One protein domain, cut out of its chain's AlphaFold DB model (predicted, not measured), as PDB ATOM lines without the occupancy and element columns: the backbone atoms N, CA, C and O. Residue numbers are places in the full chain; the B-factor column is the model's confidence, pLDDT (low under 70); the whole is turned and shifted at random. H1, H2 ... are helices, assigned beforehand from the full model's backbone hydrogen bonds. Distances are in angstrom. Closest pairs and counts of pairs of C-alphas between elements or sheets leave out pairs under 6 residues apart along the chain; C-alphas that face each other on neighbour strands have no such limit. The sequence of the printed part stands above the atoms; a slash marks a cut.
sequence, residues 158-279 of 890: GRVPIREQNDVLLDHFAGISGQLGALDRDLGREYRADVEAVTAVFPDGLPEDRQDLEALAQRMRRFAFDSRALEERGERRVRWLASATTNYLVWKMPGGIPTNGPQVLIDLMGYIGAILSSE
ATOM      1  N   GLY A 158     -22.986 -53.912 -40.477       64.56
ATOM      2  CA  GLY A 158     -24.015 -53.851 -41.533       64.56
ATOM      3  C   GLY A 158     -24.738 -52.499 -41.529       64.56
ATOM      4  O   GLY A 158     -25.192 -52.043 -40.475       64.56
ATOM      5  N   ARG A 159     -24.788 -51.804 -42.672       79.38
ATOM      6  CA  ARG A 159     -25.297 -50.427 -42.779       79.38
ATOM      7  C   ARG A 159     -26.035 -50.182 -44.097       79.38
ATOM      8  O   ARG A 159     -25.452 -50.291 -45.172       79.38
ATOM      9  N   VAL A 160     -27.282 -49.723 -44.000       79.62
ATOM     10  CA  VAL A 160     -28.113 -49.333 -45.149       79.62
ATOM     11  C   VAL A 160     -27.938 -47.837 -45.462       79.62
ATOM     12  O   VAL A 160     -28.045 -47.018 -44.539       79.62
ATOM     13  N   PRO A 161     -27.738 -47.430 -46.733       83.19
ATOM     14  CA  PRO A 161     -27.711 -46.022 -47.124       83.19
ATOM     15  C   PRO A 161     -29.035 -45.312 -46.813       83.19
ATOM     16  O   PRO A 161     -30.086 -45.637 -47.364       83.19
ATOM     17  N   ILE A 162     -28.997 -44.294 -45.949       82.06
ATOM     18  CA  ILE A 162     -30.208 -43.577 -45.515       82.06
ATOM     19  C   ILE A 162     -30.905 -42.806 -46.647       82.06
ATOM     20  O   ILE A 162     -32.127 -42.658 -46.627       82.06
ATOM     21  N   ARG A 163     -30.150 -42.348 -47.653       81.62
ATOM     22  CA  ARG A 163     -30.686 -41.618 -48.811       81.62
ATOM     23  C   ARG A 163     -31.684 -42.466 -49.600       81.62
ATOM     24  O   ARG A 163     -32.822 -42.048 -49.765       81.62
ATOM     25  N   GLU A 164     -31.296 -43.690 -49.961       82.69
ATOM     26  CA  GLU A 164     -32.156 -44.642 -50.681       82.69
ATOM     27  C   GLU A 164     -33.452 -44.934 -49.908       82.69
ATOM     28  O   GLU A 164     -34.529 -45.034 -50.488       82.69
ATOM     29  N   GLN A 165     -33.375 -45.014 -48.577       85.88
ATOM     30  CA  GLN A 165     -34.546 -45.272 -47.731       85.88
ATOM     31  C   GLN A 165     -35.468 -44.055 -47.604       85.88
ATOM     32  O   GLN A 165     -36.682 -44.215 -47.467       85.88
ATOM     33  N   ASN A 166     -34.920 -42.842 -47.696       85.38
ATOM     34  CA  ASN A 166     -35.703 -41.614 -47.782       85.38
ATOM     35  C   ASN A 166     -36.372 -41.428 -49.148       85.38
ATOM     36  O   ASN A 166     -37.494 -40.922 -49.180       85.38
ATOM     37  N   ASP A 167     -35.736 -41.869 -50.235       84.06
ATOM     38  CA  ASP A 167     -36.338 -41.890 -51.573       84.06
ATOM     39  C   ASP A 167     -37.520 -42.885 -51.611       84.06
ATOM     40  O   ASP A 167     -38.627 -42.522 -52.007       84.06
ATOM     41  N   VAL A 168     -37.363 -44.094 -51.052       86.25
ATOM     42  CA  VAL A 168     -38.467 -45.074 -50.932       86.25
ATOM     43  C   VAL A 168     -39.575 -44.606 -49.966       86.25
ATOM     44  O   VAL A 168     -40.752 -44.930 -50.163       86.25
ATOM     45  N   LEU A 169     -39.246 -43.835 -48.922       86.88
ATOM     46  CA  LEU A 169     -40.245 -43.187 -48.061       86.88
ATOM     47  C   LEU A 169     -40.987 -42.060 -48.801       86.88
ATOM     48  O   LEU A 169     -42.198 -41.920 -48.620       86.88
ATOM     49  N   LEU A 170     -40.300 -41.298 -49.659       84.56
ATOM     50  CA  LEU A 170     -40.912 -40.271 -50.502       84.56
ATOM     51  C   LEU A 170     -41.880 -40.894 -51.512       84.56
ATOM     52  O   LEU A 170     -43.013 -40.431 -51.605       84.56
ATOM     53  N   ASP A 171     -41.497 -41.987 -52.177       81.88
ATOM     54  CA  ASP A 171     -42.385 -42.760 -53.056       81.88
ATOM     55  C   ASP A 171     -43.622 -43.276 -52.306       81.88
ATOM     56  O   ASP A 171     -44.750 -43.220 -52.805       81.88
ATOM     57  N   HIS A 172     -43.444 -43.745 -51.065       84.62
ATOM     58  CA  HIS A 172     -44.564 -44.179 -50.234       84.62
ATOM     59  C   HIS A 172     -45.501 -43.018 -49.866       84.62
ATOM     60  O   HIS A 172     -46.726 -43.160 -49.937       84.62
ATOM     61  N   PHE A 173     -44.937 -41.864 -49.510       83.69
ATOM     62  CA  PHE A 173     -45.685 -40.654 -49.184       83.69
ATOM     63  C   PHE A 173     -46.402 -40.084 -50.425       83.69
ATOM     64  O   PHE A 173     -47.576 -39.711 -50.343       83.69
ATOM     65  N   ALA A 174     -45.770 -40.126 -51.601       76.81
ATOM     66  CA  ALA A 174     -46.384 -39.805 -52.887       76.81
ATOM     67  C   ALA A 174     -47.553 -40.753 -53.204       76.81
ATOM     68  O   ALA A 174     -48.645 -40.289 -53.530       76.81
ATOM     69  N   GLY A 175     -47.381 -42.063 -52.999       74.81
ATOM     70  CA  GLY A 175     -48.442 -43.063 -53.159       74.81
ATOM     71  C   GLY A 175     -49.639 -42.876 -52.211       74.81
ATOM     72  O   GLY A 175     -50.769 -43.204 -52.574       74.81
ATOM     73  N   ILE A 176     -49.425 -42.313 -51.016       74.69
ATOM     74  CA  ILE A 176     -50.506 -41.933 -50.091       74.69
ATOM     75  C   ILE A 176     -51.242 -40.678 -50.582       74.69
ATOM     76  O   ILE A 176     -52.476 -40.649 -50.556       74.69
ATOM     77  N   SER A 177     -50.486 -39.665 -51.016       65.19
ATOM     78  CA  SER A 177     -50.984 -38.348 -51.443       65.19
ATOM     79  C   SER A 177     -51.676 -38.379 -52.815       65.19
ATOM     80  O   SER A 177     -52.607 -37.607 -53.046       65.19
ATOM     81  N   GLY A 178     -51.262 -39.294 -53.701       54.34
ATOM     82  CA  GLY A 178     -52.003 -39.954 -54.792       54.34
ATOM     83  C   GLY A 178     -52.565 -39.132 -55.963       54.34
ATOM     84  O   GLY A 178     -52.661 -39.662 -57.068       54.34
ATOM     85  N   GLN A 179     -53.005 -37.893 -55.740       49.69
ATOM     86  CA  GLN A 179     -53.692 -37.040 -56.727       49.69
ATOM     87  C   GLN A 179     -53.429 -35.533 -56.538       49.69
ATOM     88  O   GLN A 179     -53.819 -34.740 -57.388       49.69
ATOM     89  N   LEU A 180     -52.793 -35.128 -55.433       55.00
ATOM     90  CA  LEU A 180     -52.644 -33.718 -55.047       55.00
ATOM     91  C   LEU A 180     -51.432 -32.998 -55.647       55.00
ATOM     92  O   LEU A 180     -51.370 -31.777 -55.586       55.00
ATOM     93  N   GLY A 181     -50.419 -33.716 -56.132       57.22
ATOM     94  CA  GLY A 181     -49.181 -33.112 -56.639       57.22
ATOM     95  C   GLY A 181     -48.369 -32.287 -55.623       57.22
ATOM     96  O   GLY A 181     -47.387 -31.669 -56.001       57.22
ATOM     97  N   ALA A 182     -48.745 -32.225 -54.339       62.94
ATOM     98  CA  ALA A 182     -48.043 -31.425 -53.321       62.94
ATOM     99  C   ALA A 182     -46.563 -31.841 -53.154       62.94
ATOM    100  O   ALA A 182     -45.689 -31.015 -52.911       62.94
ATOM    101  N   LEU A 183     -46.264 -33.129 -53.350       63.66
ATOM    102  CA  LEU A 183     -44.902 -33.676 -53.288       63.66
ATOM    103  C   LEU A 183     -44.114 -33.517 -54.596       63.66
ATOM    104  O   LEU A 183     -42.893 -33.647 -54.590       63.66
ATOM    105  N   ASP A 184     -44.785 -33.140 -55.683       58.38
ATOM    106  CA  ASP A 184     -44.155 -32.715 -56.936       58.38
ATOM    107  C   ASP A 184     -43.851 -31.197 -56.931       58.38
ATOM    108  O   ASP A 184     -43.177 -30.686 -57.825       58.38
ATOM    109  N   ARG A 185     -44.341 -30.482 -55.903       65.56
ATOM    110  CA  ARG A 185     -44.284 -29.023 -55.706       65.56
ATOM    111  C   ARG A 185     -43.318 -28.635 -54.571       65.56
ATOM    112  O   ARG A 185     -42.212 -29.177 -54.479       65.56
ATOM    113  N   ASP A 186     -43.681 -27.671 -53.725       71.38
ATOM    114  CA  ASP A 186     -42.764 -27.045 -52.767       71.38
ATOM    115  C   ASP A 186     -42.458 -27.938 -51.574       71.38
ATOM    116  O   ASP A 186     -41.306 -28.006 -51.138       71.38
ATOM    117  N   LEU A 187     -43.443 -28.706 -51.102       80.94
ATOM    118  CA  LEU A 187     -43.215 -29.690 -50.044       80.94
ATOM    119  C   LEU A 187     -42.188 -30.752 -50.474       80.94
ATOM    120  O   LEU A 187     -41.349 -31.155 -49.673       80.94
ATOM    121  N   GLY A 188     -42.181 -31.149 -51.752       80.62
ATOM    122  CA  GLY A 188     -41.158 -32.042 -52.305       80.62
ATOM    123  C   GLY A 188     -39.763 -31.414 -52.404       80.62
ATOM    124  O   GLY A 188     -38.755 -32.122 -52.342       80.62
ATOM    125  N   ARG A 189     -39.666 -30.087 -52.568       81.88
ATOM    126  CA  ARG A 189     -38.384 -29.362 -52.515       81.88
ATOM    127  C   ARG A 189     -37.845 -29.297 -51.085       81.88
ATOM    128  O   ARG A 189     -36.687 -29.651 -50.877       81.88
ATOM    129  N   GLU A 190     -38.684 -28.944 -50.111       85.12
ATOM    130  CA  GLU A 190     -38.305 -28.950 -48.689       85.12
ATOM    131  C   GLU A 190     -37.906 -30.349 -48.209       85.12
ATOM    132  O   GLU A 190     -36.861 -30.489 -47.579       85.12
ATOM    133  N   TYR A 191     -38.675 -31.385 -48.568       86.75
ATOM    134  CA  TYR A 191     -38.370 -32.769 -48.200       86.75
ATOM    135  C   TYR A 191     -36.981 -33.183 -48.695       86.75
ATOM    136  O   TYR A 191     -36.175 -33.676 -47.912       86.75
ATOM    137  N   ARG A 192     -36.650 -32.928 -49.969       85.31
ATOM    138  CA  ARG A 192     -35.324 -33.259 -50.524       85.31
ATOM    139  C   ARG A 192     -34.183 -32.504 -49.833       85.31
ATOM    140  O   ARG A 192     -33.150 -33.111 -49.577       85.31
ATOM    141  N   ALA A 193     -34.378 -31.234 -49.475       84.75
ATOM    142  CA  ALA A 193     -33.389 -30.473 -48.708       84.75
ATOM    143  C   ALA A 193     -33.216 -31.013 -47.272       84.75
ATOM    144  O   ALA A 193     -32.094 -31.174 -46.793       84.75
ATOM    145  N   ASP A 194     -34.312 -31.362 -46.590       87.00
ATOM    146  CA  ASP A 194     -34.258 -31.960 -45.251       87.00
ATOM    147  C   ASP A 194     -33.688 -33.397 -45.276       87.00
ATOM    148  O   ASP A 194     -33.072 -33.819 -44.296       87.00
ATOM    149  N   VAL A 195     -33.800 -34.139 -46.388       86.06
ATOM    150  CA  VAL A 195     -33.138 -35.448 -46.581       86.06
ATOM    151  C   VAL A 195     -31.613 -35.324 -46.603       86.06
ATOM    152  O   VAL A 195     -30.934 -36.207 -46.076       86.06
ATOM    153  N   GLU A 196     -31.045 -34.245 -47.147       83.75
ATOM    154  CA  GLU A 196     -29.596 -33.999 -47.075       83.75
ATOM    155  C   GLU A 196     -29.152 -33.756 -45.623       83.75
ATOM    156  O   GLU A 196     -28.180 -34.360 -45.162       83.75
ATOM    157  N   ALA A 197     -29.924 -32.974 -44.860       81.75
ATOM    158  CA  ALA A 197     -29.682 -32.750 -43.434       81.75
ATOM    159  C   ALA A 197     -29.839 -34.037 -42.594       81.75
ATOM    160  O   ALA A 197     -29.013 -34.311 -41.725       81.75
ATOM    161  N   VAL A 198     -30.842 -34.874 -42.883       84.00
ATOM    162  CA  VAL A 198     -30.990 -36.209 -42.270       84.00
ATOM    163  C   VAL A 198     -29.836 -37.133 -42.669       84.00
ATOM    164  O   VAL A 198     -29.345 -37.885 -41.836       84.00
ATOM    165  N   THR A 199     -29.336 -37.057 -43.903       84.00
ATOM    166  CA  THR A 199     -28.177 -37.859 -44.335       84.00
ATOM    167  C   THR A 199     -26.913 -37.470 -43.564       84.00
ATOM    168  O   THR A 199     -26.162 -38.349 -43.146       84.00
ATOM    169  N   ALA A 200     -26.715 -36.181 -43.271       80.88
ATOM    170  CA  ALA A 200     -25.611 -35.708 -42.432       80.88
ATOM    171  C   ALA A 200     -25.695 -36.173 -40.960       80.88
ATOM    172  O   ALA A 200     -24.667 -36.280 -40.295       80.88
ATOM    173  N   VAL A 201     -26.896 -36.487 -40.453       78.88
ATOM    174  CA  VAL A 201     -27.106 -37.077 -39.113       78.88
ATOM    175  C   VAL A 201     -26.691 -38.556 -39.055       78.88
ATOM    176  O   VAL A 201     -26.320 -39.041 -37.987       78.88
ATOM    177  N   PHE A 202     -26.706 -39.265 -40.188       81.69
ATOM    178  CA  PHE A 202     -26.358 -40.686 -40.298       81.69
ATOM    179  C   PHE A 202     -25.246 -40.915 -41.346       81.69
ATOM    180  O   PHE A 202     -25.493 -41.570 -42.364       81.69
ATOM    181  N   PRO A 203     -24.018 -40.404 -41.121       73.62
ATOM    182  CA  PRO A 203     -22.933 -40.469 -42.106       73.62
ATOM    183  C   PRO A 203     -22.530 -41.908 -42.463       73.62
ATOM    184  O   PRO A 203     -22.192 -42.183 -43.611       73.62
ATOM    185  N   ASP A 204     -22.631 -42.829 -41.501       76.12
ATOM    186  CA  ASP A 204     -22.334 -44.256 -41.675       76.12
ATOM    187  C   ASP A 204     -23.566 -45.086 -42.095       76.12
ATOM    188  O   ASP A 204     -23.490 -46.311 -42.142       76.12
ATOM    189  N   GLY A 205     -24.715 -44.455 -42.364       80.12
ATOM    190  CA  GLY A 205     -25.980 -45.131 -42.665       80.12
ATOM    191  C   GLY A 205     -26.750 -45.644 -41.437       80.12
ATOM    192  O   GLY A 205     -26.446 -45.319 -40.288       80.12
ATOM    193  N   LEU A 206     -27.796 -46.431 -41.697       83.50
ATOM    194  CA  LEU A 206     -28.712 -46.993 -40.695       83.50
ATOM    195  C   LEU A 206     -28.369 -48.458 -40.379       83.50
ATOM    196  O   LEU A 206     -27.898 -49.157 -41.274       83.50
ATOM    197  N   PRO A 207     -28.594 -48.954 -39.147       83.44
ATOM    198  CA  PRO A 207     -28.248 -50.327 -38.787       83.44
ATOM    199  C   PRO A 207     -29.094 -51.342 -39.570       83.44
ATOM    200  O   PRO A 207     -30.306 -51.181 -39.704       83.44
ATOM    201  N   GLU A 208     -28.445 -52.398 -40.068       80.94
ATOM    202  CA  GLU A 208     -29.123 -53.544 -40.696       80.94
ATOM    203  C   GLU A 208     -29.753 -54.498 -39.669       80.94
ATOM    204  O   GLU A 208     -30.754 -55.152 -39.971       80.94
ATOM    205  N   ASP A 209     -29.186 -54.584 -38.458       84.25
ATOM    206  CA  ASP A 209     -29.731 -55.445 -37.410       84.25
ATOM    207  C   ASP A 209     -31.077 -54.930 -36.887       84.25
ATOM    208  O   ASP A 209     -31.295 -53.739 -36.647       84.25
ATOM    209  N   ARG A 210     -31.994 -55.875 -36.674       81.50
ATOM    210  CA  ARG A 210     -33.363 -55.600 -36.254       81.50
ATOM    211  C   ARG A 210     -33.459 -55.001 -34.854       81.50
ATOM    212  O   ARG A 210     -34.280 -54.111 -34.654       81.50
ATOM    213  N   GLN A 211     -32.694 -55.502 -33.888       83.38
ATOM    214  CA  GLN A 211     -32.767 -55.034 -32.502       83.38
ATOM    215  C   GLN A 211     -32.187 -53.623 -32.392       83.38
ATOM    216  O   GLN A 211     -32.804 -52.757 -31.768       83.38
ATOM    217  N   ASP A 212     -31.070 -53.369 -33.078       82.75
ATOM    218  CA  ASP A 212     -30.466 -52.038 -33.186       82.75
ATOM    219  C   ASP A 212     -31.415 -51.029 -33.849       82.75
ATOM    220  O   ASP A 212     -31.606 -49.919 -33.344       82.75
ATOM    221  N   LEU A 213     -32.063 -51.420 -34.952       83.44
ATOM    222  CA  LEU A 213     -32.994 -50.567 -35.687       83.44
ATOM    223  C   LEU A 213     -34.308 -50.320 -34.916       83.44
ATOM    224  O   LEU A 213     -34.814 -49.196 -34.913       83.44
ATOM    225  N   GLU A 214     -34.845 -51.322 -34.211       84.12
ATOM    226  CA  GLU A 214     -36.003 -51.161 -33.318       84.12
ATOM    227  C   GLU A 214     -35.673 -50.240 -32.126       84.12
ATOM    228  O   GLU A 214     -36.469 -49.353 -31.799       84.12
ATOM    229  N   ALA A 215     -34.495 -50.386 -31.510       82.69
ATOM    230  CA  ALA A 215     -34.035 -49.521 -30.421       82.69
ATOM    231  C   ALA A 215     -33.799 -48.072 -30.888       82.69
ATOM    232  O   ALA A 215     -34.220 -47.123 -30.215       82.69
ATOM    233  N   LEU A 216     -33.193 -47.893 -32.067       82.94
ATOM    234  CA  LEU A 216     -33.025 -46.593 -32.716       82.94
ATOM    235  C   LEU A 216     -34.380 -45.941 -33.014       82.94
ATOM    236  O   LEU A 216     -34.584 -44.789 -32.637       82.94
ATOM    237  N   ALA A 217     -35.327 -46.659 -33.625       84.50
ATOM    238  CA  ALA A 217     -36.651 -46.126 -33.952       84.50
ATOM    239  C   ALA A 217     -37.449 -45.718 -32.697       84.50
ATOM    240  O   ALA A 217     -38.160 -44.711 -32.711       84.50
ATOM    241  N   GLN A 218     -37.306 -46.450 -31.583       83.88
ATOM    242  CA  GLN A 218     -37.892 -46.064 -30.294       83.88
ATOM    243  C   GLN A 218     -37.253 -44.795 -29.711       83.88
ATOM    244  O   GLN A 218     -37.976 -43.921 -29.224       83.88
ATOM    245  N   ARG A 219     -35.919 -44.673 -29.758       80.69
ATOM    246  CA  ARG A 219     -35.203 -43.482 -29.270       80.69
ATOM    247  C   ARG A 219     -35.467 -42.257 -30.150       80.69
ATOM    248  O   ARG A 219     -35.802 -41.210 -29.605       80.69
ATOM    249  N   MET A 220     -35.431 -42.394 -31.477       80.38
ATOM    250  CA  MET A 220     -35.770 -41.318 -32.419       80.38
ATOM    251  C   MET A 220     -37.211 -40.838 -32.258       80.38
ATOM    252  O   MET A 220     -37.441 -39.632 -32.234       80.38
ATOM    253  N   ARG A 221     -38.168 -41.749 -32.030       83.12
ATOM    254  CA  ARG A 221     -39.551 -41.369 -31.714       83.12
ATOM    255  C   ARG A 221     -39.615 -40.505 -30.455       83.12
ATOM    256  O   ARG A 221     -40.198 -39.428 -30.490       83.12
ATOM    257  N   ARG A 222     -38.985 -40.924 -29.347       81.56
ATOM    258  CA  ARG A 222     -38.929 -40.109 -28.114       81.56
ATOM    259  C   ARG A 222     -38.287 -38.741 -28.373       81.56
ATOM    260  O   ARG A 222     -38.817 -37.737 -27.914       81.56
ATOM    261  N   PHE A 223     -37.208 -38.706 -29.151       75.50
ATOM    262  CA  PHE A 223     -36.457 -37.494 -29.472       75.50
ATOM    263  C   PHE A 223     -37.216 -36.506 -30.377       75.50
ATOM    264  O   PHE A 223     -37.068 -35.295 -30.226       75.50
ATOM    265  N   ALA A 224     -38.065 -36.999 -31.283       78.06
ATOM    266  CA  ALA A 224     -38.947 -36.168 -32.103       78.06
ATOM    267  C   ALA A 224     -40.086 -35.520 -31.288       78.06
ATOM    268  O   ALA A 224     -40.521 -34.412 -31.604       78.06
ATOM    269  N   PHE A 225     -40.533 -36.180 -30.213       76.25
ATOM    270  CA  PHE A 225     -41.532 -35.655 -29.275       76.25
ATOM    271  C   PHE A 225     -40.947 -34.786 -28.140       76.25
ATOM    272  O   PHE A 225     -41.729 -34.154 -27.424       76.25
ATOM    273  N   ASP A 226     -39.624 -34.731 -27.949       73.06
ATOM    274  CA  ASP A 226     -39.022 -33.937 -26.870       73.06
ATOM    275  C   ASP A 226     -39.127 -32.427 -27.153       73.06
ATOM    276  O   ASP A 226     -38.680 -31.905 -28.177       73.06
ATOM    277  N   SER A 227     -39.745 -31.715 -26.214       54.69
ATOM    278  CA  SER A 227     -40.053 -30.291 -26.298       54.69
ATOM    279  C   SER A 227     -39.021 -29.389 -25.617       54.69
ATOM    280  O   SER A 227     -39.107 -28.169 -25.783       54.69
ATOM    281  N   ARG A 228     -38.046 -29.946 -24.878       52.97
ATOM    282  CA  ARG A 228     -37.089 -29.173 -24.062       52.97
ATOM    283  C   ARG A 228     -36.086 -28.355 -24.885       52.97
ATOM    284  O   ARG A 228     -35.684 -27.281 -24.446       52.97
ATOM    285  N   ALA A 229     -35.740 -28.799 -26.095       46.59
ATOM    286  CA  ALA A 229     -34.924 -28.037 -27.043       46.59
ATOM    287  C   ALA A 229     -35.812 -27.100 -27.896       46.59
ATOM    288  O   ALA A 229     -36.355 -27.478 -28.942       46.59
ATOM    289  N   LEU A 230     -36.021 -25.871 -27.414       43.62
ATOM    290  CA  LEU A 230     -36.892 -24.870 -28.056       43.62
ATOM    291  C   LEU A 230     -36.163 -23.834 -28.927       43.62
ATOM    292  O   LEU A 230     -36.835 -23.096 -29.648       43.62
ATOM    293  N   GLU A 231     -34.830 -23.791 -28.893       45.62
ATOM    294  CA  GLU A 231     -34.057 -22.685 -29.478       45.62
ATOM    295  C   GLU A 231     -33.673 -22.893 -30.957       45.62
ATOM    296  O   GLU A 231     -33.642 -21.922 -31.708       45.62
ATOM    297  N   GLU A 232     -33.513 -24.135 -31.437       53.81
ATOM    298  CA  GLU A 232     -33.144 -24.410 -32.838       53.81
ATOM    299  C   GLU A 232     -34.304 -25.004 -33.656       53.81
ATOM    300  O   GLU A 232     -34.527 -26.214 -33.743       53.81
ATOM    301  N   ARG A 233     -35.076 -24.114 -34.295       58.06
ATOM    302  CA  ARG A 233     -36.280 -24.466 -35.076       58.06
ATOM    303  C   ARG A 233     -36.003 -25.373 -36.282       58.06
ATOM    304  O   ARG A 233     -36.892 -26.133 -36.662       58.06
ATOM    305  N   GLY A 234     -34.807 -25.298 -36.870       59.34
ATOM    306  CA  GLY A 234     -34.420 -26.091 -38.043       59.34
ATOM    307  C   GLY A 234     -34.326 -27.591 -37.752       59.34
ATOM    308  O   GLY A 234     -34.853 -28.402 -38.513       59.34
ATOM    309  N   GLU A 235     -33.750 -27.969 -36.607       71.50
ATOM    310  CA  GLU A 235     -33.539 -29.380 -36.264       71.50
ATOM    311  C   GLU A 235     -34.840 -30.172 -36.109       71.50
ATOM    312  O   GLU A 235     -34.866 -31.377 -36.352       71.50
ATOM    313  N   ARG A 236     -35.946 -29.524 -35.726       77.44
ATOM    314  CA  ARG A 236     -37.229 -30.206 -35.482       77.44
ATOM    315  C   ARG A 236     -37.725 -30.974 -36.700       77.44
ATOM    316  O   ARG A 236     -38.242 -32.078 -36.547       77.44
ATOM    317  N   ARG A 237     -37.537 -30.420 -37.901       83.50
ATOM    318  CA  ARG A 237     -37.903 -31.089 -39.158       83.50
ATOM    319  C   ARG A 237     -37.057 -32.344 -39.367       83.50
ATOM    320  O   ARG A 237     -37.605 -33.421 -39.577       83.50
ATOM    321  N   VAL A 238     -35.742 -32.213 -39.195       82.06
ATOM    322  CA  VAL A 238     -34.763 -33.306 -39.300       82.06
ATOM    323  C   VAL A 238     -35.080 -34.434 -38.309       82.06
ATOM    324  O   VAL A 238     -35.058 -35.600 -38.692       82.06
ATOM    325  N   ARG A 239     -35.460 -34.110 -37.062       84.44
ATOM    326  CA  ARG A 239     -35.860 -35.091 -36.030       84.44
ATOM    327  C   ARG A 239     -37.105 -35.887 -36.428       84.44
ATOM    328  O   ARG A 239     -37.093 -37.115 -36.351       84.44
ATOM    329  N   TRP A 240     -38.163 -35.208 -36.874       88.44
ATOM    330  CA  TRP A 240     -39.391 -35.871 -37.327       88.44
ATOM    331  C   TRP A 240     -39.164 -36.734 -38.566       88.44
ATOM    332  O   TRP A 240     -39.624 -37.874 -38.604       88.44
ATOM    333  N   LEU A 241     -38.409 -36.227 -39.545       88.88
ATOM    334  CA  LEU A 241     -38.087 -36.975 -40.756       88.88
ATOM    335  C   LEU A 241     -37.237 -38.213 -40.432       88.88
ATOM    336  O   LEU A 241     -37.605 -39.309 -40.832       88.88
ATOM    337  N   ALA A 242     -36.190 -38.087 -39.607       86.44
ATOM    338  CA  ALA A 242     -35.387 -39.222 -39.141       86.44
ATOM    339  C   ALA A 242     -36.210 -40.275 -38.365       86.44
ATOM    340  O   ALA A 242     -35.983 -41.481 -38.520       86.44
ATOM    341  N   SER A 243     -37.191 -39.848 -37.558       89.38
ATOM    342  CA  SER A 243     -38.146 -40.770 -36.928       89.38
ATOM    343  C   SER A 243     -38.999 -41.489 -37.978       89.38
ATOM    344  O   SER A 243     -39.121 -42.714 -37.921       89.38
ATOM    345  N   ALA A 244     -39.506 -40.779 -38.992       91.06
ATOM    346  CA  ALA A 244     -40.272 -41.387 -40.078       91.06
ATOM    347  C   ALA A 244     -39.442 -42.424 -40.863       91.06
ATOM    348  O   ALA A 244     -39.908 -43.550 -41.041       91.06
ATOM    349  N   THR A 245     -38.200 -42.105 -41.256       90.19
ATOM    350  CA  THR A 245     -37.294 -43.019 -41.985       90.19
ATOM    351  C   THR A 245     -36.999 -44.290 -41.186       90.19
ATOM    352  O   THR A 245     -37.115 -45.403 -41.703       90.19
ATOM    353  N   THR A 246     -36.660 -44.147 -39.901       88.31
ATOM    354  CA  THR A 246     -36.324 -45.289 -39.032       88.31
ATOM    355  C   THR A 246     -37.544 -46.165 -38.737       88.31
ATOM    356  O   THR A 246     -37.467 -47.389 -38.862       88.31
ATOM    357  N   ASN A 247     -38.704 -45.575 -38.427       89.19
ATOM    358  CA  ASN A 247     -39.938 -46.338 -38.209       89.19
ATOM    359  C   ASN A 247     -40.453 -47.008 -39.497       89.19
ATOM    360  O   ASN A 247     -41.033 -48.095 -39.416       89.19
ATOM    361  N   TYR A 248     -40.209 -46.412 -40.670       91.06
ATOM    362  CA  TYR A 248     -40.562 -46.989 -41.970       91.06
ATOM    363  C   TYR A 248     -39.755 -48.251 -42.277       91.06
ATOM    364  O   TYR A 248     -40.343 -49.271 -42.636       91.06
ATOM    365  N   LEU A 249     -38.441 -48.238 -42.035       88.00
ATOM    366  CA  LEU A 249     -37.601 -49.430 -42.171       88.00
ATOM    367  C   LEU A 249     -38.053 -50.582 -41.261       88.00
ATOM    368  O   LEU A 249     -38.264 -51.693 -41.747       88.00
ATOM    369  N   VAL A 250     -38.298 -50.314 -39.971       87.62
ATOM    370  CA  VAL A 250     -38.806 -51.330 -39.019       87.62
ATOM    371  C   VAL A 250     -40.161 -51.906 -39.455       87.62
ATOM    372  O   VAL A 250     -40.490 -53.049 -39.137       87.62
ATOM    373  N   TRP A 251     -40.969 -51.134 -40.185       88.88
ATOM    374  CA  TRP A 251     -42.231 -51.614 -40.742       88.88
ATOM    375  C   TRP A 251     -42.043 -52.451 -42.020       88.88
ATOM    376  O   TRP A 251     -42.750 -53.445 -42.193       88.88
ATOM    377  N   LYS A 252     -41.120 -52.072 -42.914       87.88
ATOM    378  CA  LYS A 252     -40.913 -52.743 -44.213       87.88
ATOM    379  C   LYS A 252     -39.983 -53.955 -44.172       87.88
ATOM    380  O   LYS A 252     -40.036 -54.767 -45.095       87.88
ATOM    381  N   MET A 253     -39.158 -54.104 -43.138       85.00
ATOM    382  CA  MET A 253     -38.245 -55.242 -43.019       85.00
ATOM    383  C   MET A 253     -38.979 -56.595 -42.862       85.00
ATOM    384  O   MET A 253     -40.124 -56.629 -42.395       85.00
ATOM    385  N   PRO A 254     -38.346 -57.737 -43.196       77.50
ATOM    386  CA  PRO A 254     -38.939 -59.062 -43.010       77.50
ATOM    387  C   PRO A 254     -39.364 -59.323 -41.555       77.50
ATOM    388  O   PRO A 254     -38.562 -59.254 -40.626       77.50
ATOM    389  N   GLY A 255     -40.650 -59.621 -41.348       72.69
ATOM    390  CA  GLY A 255     -41.230 -59.778 -40.006       72.69
ATOM    391  C   GLY A 255     -41.350 -58.469 -39.208       72.69
ATOM    392  O   GLY A 255     -41.440 -58.526 -37.979       72.69
ATOM    393  N   GLY A 256     -41.308 -57.317 -39.884       73.75
ATOM    394  CA  GLY A 256     -41.415 -55.980 -39.304       73.75
ATOM    395  C   GLY A 256     -42.708 -55.729 -38.523       73.75
ATOM    396  O   GLY A 256     -43.685 -56.476 -38.620       73.75
ATOM    397  N   ILE A 257     -42.711 -54.671 -37.711       78.44
ATOM    398  CA  ILE A 257     -43.772 -54.401 -36.732       78.44
ATOM    399  C   ILE A 257     -44.934 -53.631 -37.398       78.44
ATOM    400  O   ILE A 257     -44.763 -52.455 -37.734       78.44
ATOM    401  N   PRO A 258     -46.153 -54.202 -37.544       74.50
ATOM    402  CA  PRO A 258     -47.244 -53.535 -38.267       74.50
ATOM    403  C   PRO A 258     -47.748 -52.248 -37.598       74.50
ATOM    404  O   PRO A 258     -48.242 -51.350 -38.277       74.50
ATOM    405  N   THR A 259     -47.601 -52.125 -36.273       74.94
ATOM    406  CA  THR A 259     -47.992 -50.919 -35.521       74.94
ATOM    407  C   THR A 259     -47.099 -49.708 -35.806       74.94
ATOM    408  O   THR A 259     -47.492 -48.593 -35.464       74.94
ATOM    409  N   ASN A 260     -45.958 -49.883 -36.486       79.81
ATOM    410  CA  ASN A 260     -45.147 -48.761 -36.956       79.81
ATOM    411  C   ASN A 260     -45.703 -48.105 -38.228       79.81
ATOM    412  O   ASN A 260     -45.413 -46.936 -38.446       79.81
ATOM    413  N   GLY A 261     -46.561 -48.767 -39.017       83.88
ATOM    414  CA  GLY A 261     -47.219 -48.134 -40.172       83.88
ATOM    415  C   GLY A 261     -47.986 -46.853 -39.791       83.88
ATOM    416  O   GLY A 261     -47.694 -45.788 -40.333       83.88
ATOM    417  N   PRO A 262     -48.897 -46.899 -38.798       86.62
ATOM    418  CA  PRO A 262     -49.520 -45.699 -38.237       86.62
ATOM    419  C   PRO A 262     -48.530 -44.704 -37.612       86.62
ATOM    420  O   PRO A 262     -48.788 -43.507 -37.664       86.62
ATOM    421  N   GLN A 263     -47.400 -45.159 -37.052       88.00
ATOM    422  CA  GLN A 263     -46.379 -44.244 -36.527       88.00
ATOM    423  C   GLN A 263     -45.704 -43.442 -37.642       88.00
ATOM    424  O   GLN A 263     -45.541 -42.244 -37.479       88.00
ATOM    425  N   VAL A 264     -45.364 -44.054 -38.781       89.94
ATOM    426  CA  VAL A 264     -44.767 -43.330 -39.920       89.94
ATOM    427  C   VAL A 264     -45.681 -42.194 -40.379       89.94
ATOM    428  O   VAL A 264     -45.206 -41.094 -40.643       89.94
ATOM    429  N   LEU A 265     -47.000 -42.418 -40.405       90.25
ATOM    430  CA  LEU A 265     -47.973 -41.366 -40.713       90.25
ATOM    431  C   LEU A 265     -47.975 -40.247 -39.654       90.25
ATOM    432  O   LEU A 265     -48.020 -39.077 -40.021       90.25
ATOM    433  N   ILE A 266     -47.882 -40.585 -38.362       90.62
ATOM    434  CA  ILE A 266     -47.747 -39.605 -37.266       90.62
ATOM    435  C   ILE A 266     -46.449 -38.798 -37.401       90.62
ATOM    436  O   ILE A 266     -46.476 -37.581 -37.237       90.62
ATOM    437  N   ASP A 267     -45.335 -39.450 -37.728       90.88
ATOM    438  CA  ASP A 267     -44.023 -38.810 -37.819       90.88
ATOM    439  C   ASP A 267     -43.942 -37.874 -39.038       90.88
ATOM    440  O   ASP A 267     -43.465 -36.746 -38.919       90.88
ATOM    441  N   LEU A 268     -44.513 -38.278 -40.182       90.56
ATOM    442  CA  LEU A 268     -44.700 -37.406 -41.348       90.56
ATOM    443  C   LEU A 268     -45.645 -36.229 -41.039       90.56
ATOM    444  O   LEU A 268     -45.373 -35.100 -41.446       90.56
ATOM    445  N   MET A 269     -46.716 -36.450 -40.269       91.25
ATOM    446  CA  MET A 269     -47.586 -35.362 -39.804       91.25
ATOM    447  C   MET A 269     -46.872 -34.397 -38.843       91.25
ATOM    448  O   MET A 269     -47.168 -33.199 -38.845       91.25
ATOM    449  N   GLY A 270     -45.932 -34.897 -38.035       88.88
ATOM    450  CA  GLY A 270     -45.064 -34.091 -37.176       88.88
ATOM    451  C   GLY A 270     -44.053 -33.271 -37.981       88.88
ATOM    452  O   GLY A 270     -43.884 -32.081 -37.717       88.88
ATOM    453  N   TYR A 271     -43.462 -33.862 -39.025       89.25
ATOM    454  CA  TYR A 271     -42.573 -33.187 -39.978       89.25
ATOM    455  C   TYR A 271     -43.270 -31.998 -40.663       89.25
ATOM    456  O   TYR A 271     -42.792 -30.864 -40.597       89.25
ATOM    457  N   ILE A 272     -44.456 -32.226 -41.233       88.44
ATOM    458  CA  ILE A 272     -45.278 -31.175 -41.852       88.44
ATOM    459  C   ILE A 272     -45.711 -30.136 -40.806       88.44
ATOM    460  O   ILE A 272     -45.637 -28.930 -41.051       88.44
ATOM    461  N   GLY A 273     -46.103 -30.578 -39.607       86.81
ATOM    462  CA  GLY A 273     -46.422 -29.697 -38.481       86.81
ATOM    463  C   GLY A 273     -45.255 -28.784 -38.078       86.81
ATOM    464  O   GLY A 273     -45.472 -27.619 -37.735       86.81
ATOM    465  N   ALA A 274     -44.013 -29.266 -38.181       84.88
ATOM    466  CA  ALA A 274     -42.807 -28.472 -37.963       84.88
ATOM    467  C   ALA A 274     -42.587 -27.425 -39.075       84.88
ATOM    468  O   ALA A 274     -42.205 -26.297 -38.765       84.88
ATOM    469  N   ILE A 275     -42.915 -27.720 -40.342       83.19
ATOM    470  CA  ILE A 275     -42.924 -26.709 -41.421       83.19
ATOM    471  C   ILE A 275     -43.991 -25.638 -41.140       83.19
ATOM    472  O   ILE A 275     -43.672 -24.448 -41.105       83.19
ATOM    473  N   LEU A 276     -45.230 -26.047 -40.844       80.88
ATOM    474  CA  LEU A 276     -46.370 -25.159 -40.549       80.88
ATOM    475  C   LEU A 276     -46.199 -24.306 -39.275       80.88
ATOM    476  O   LEU A 276     -46.948 -23.347 -39.061       80.88
ATOM    477  N   SER A 277     -45.227 -24.639 -38.420       77.56
ATOM    478  CA  SER A 277     -44.856 -23.888 -37.212       77.56
ATOM    479  C   SER A 277     -43.482 -23.202 -37.287       77.56
ATOM    480  O   SER A 277     -43.096 -22.527 -36.332       77.56
ATOM    481  N   SER A 278     -42.779 -23.317 -38.417       75.19
ATOM    482  CA  SER A 278     -41.497 -22.651 -38.682       75.19
ATOM    483  C   SER A 278     -41.654 -21.153 -38.985       75.19
ATOM    484  O   SER A 278     -42.759 -20.618 -39.045       75.19
ATOM    485  N   GLU A 279     -40.545 -20.460 -39.240       69.88
ATOM    486  CA  GLU A 279     -40.540 -19.038 -39.626       69.88
ATOM    487  C   GLU A 279     -41.245 -18.772 -40.963       69.88
ATOM    488  O   GLU A 279     -41.807 -17.695 -41.157       69.88
TER     489      GLU A 279
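What this domain is: This is residues 158 to 279 of the 890 residues of the protein "APH domain-containing protein" of Streptomyces luteogriseus (UniProt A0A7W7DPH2). H4 is the core; H3 and H5 run alongside it, while H1 and H2, a hairpin opened as a V, pack across it near the V's closed end. The printed part has 122 residues with five named helices, H1 to H5 in order: all helix. It is compact, radius of gyration of the C-alphas 13.7 A, spanning 37 by 37 by 26 A.

Where its parts are: Find C-alpha 235 at (-33.539, -29.380, -36.264); H4 runs 25.8 A to residue 252. H3 is residues 210 to 225, H1 162 to 177, H2 186 to 201. H5, residues 260 to 276, ends at (-46.370, -25.159, -40.549).

How they stand to each other: Start at the hub, H4. It touches H5 at C-alphas 244 and 264, the closest, 4.9 A, and H3 at 224 and 239, 5.1 A. About perpendicular to H4, H2 touches it at 198 and 238, 5.6 A, and H1 at 166 and 245, 6.2 A. In the five helices every O i to N i+4 pair is within hydrogen-bond range.

The domain as a whole: C-alphas 255 and 279 are farthest apart, 40.7 A. The printed part has no cut and no long link. pLDDT is under 70 at residues 158, 177 to 185, 227 to 234 and 279.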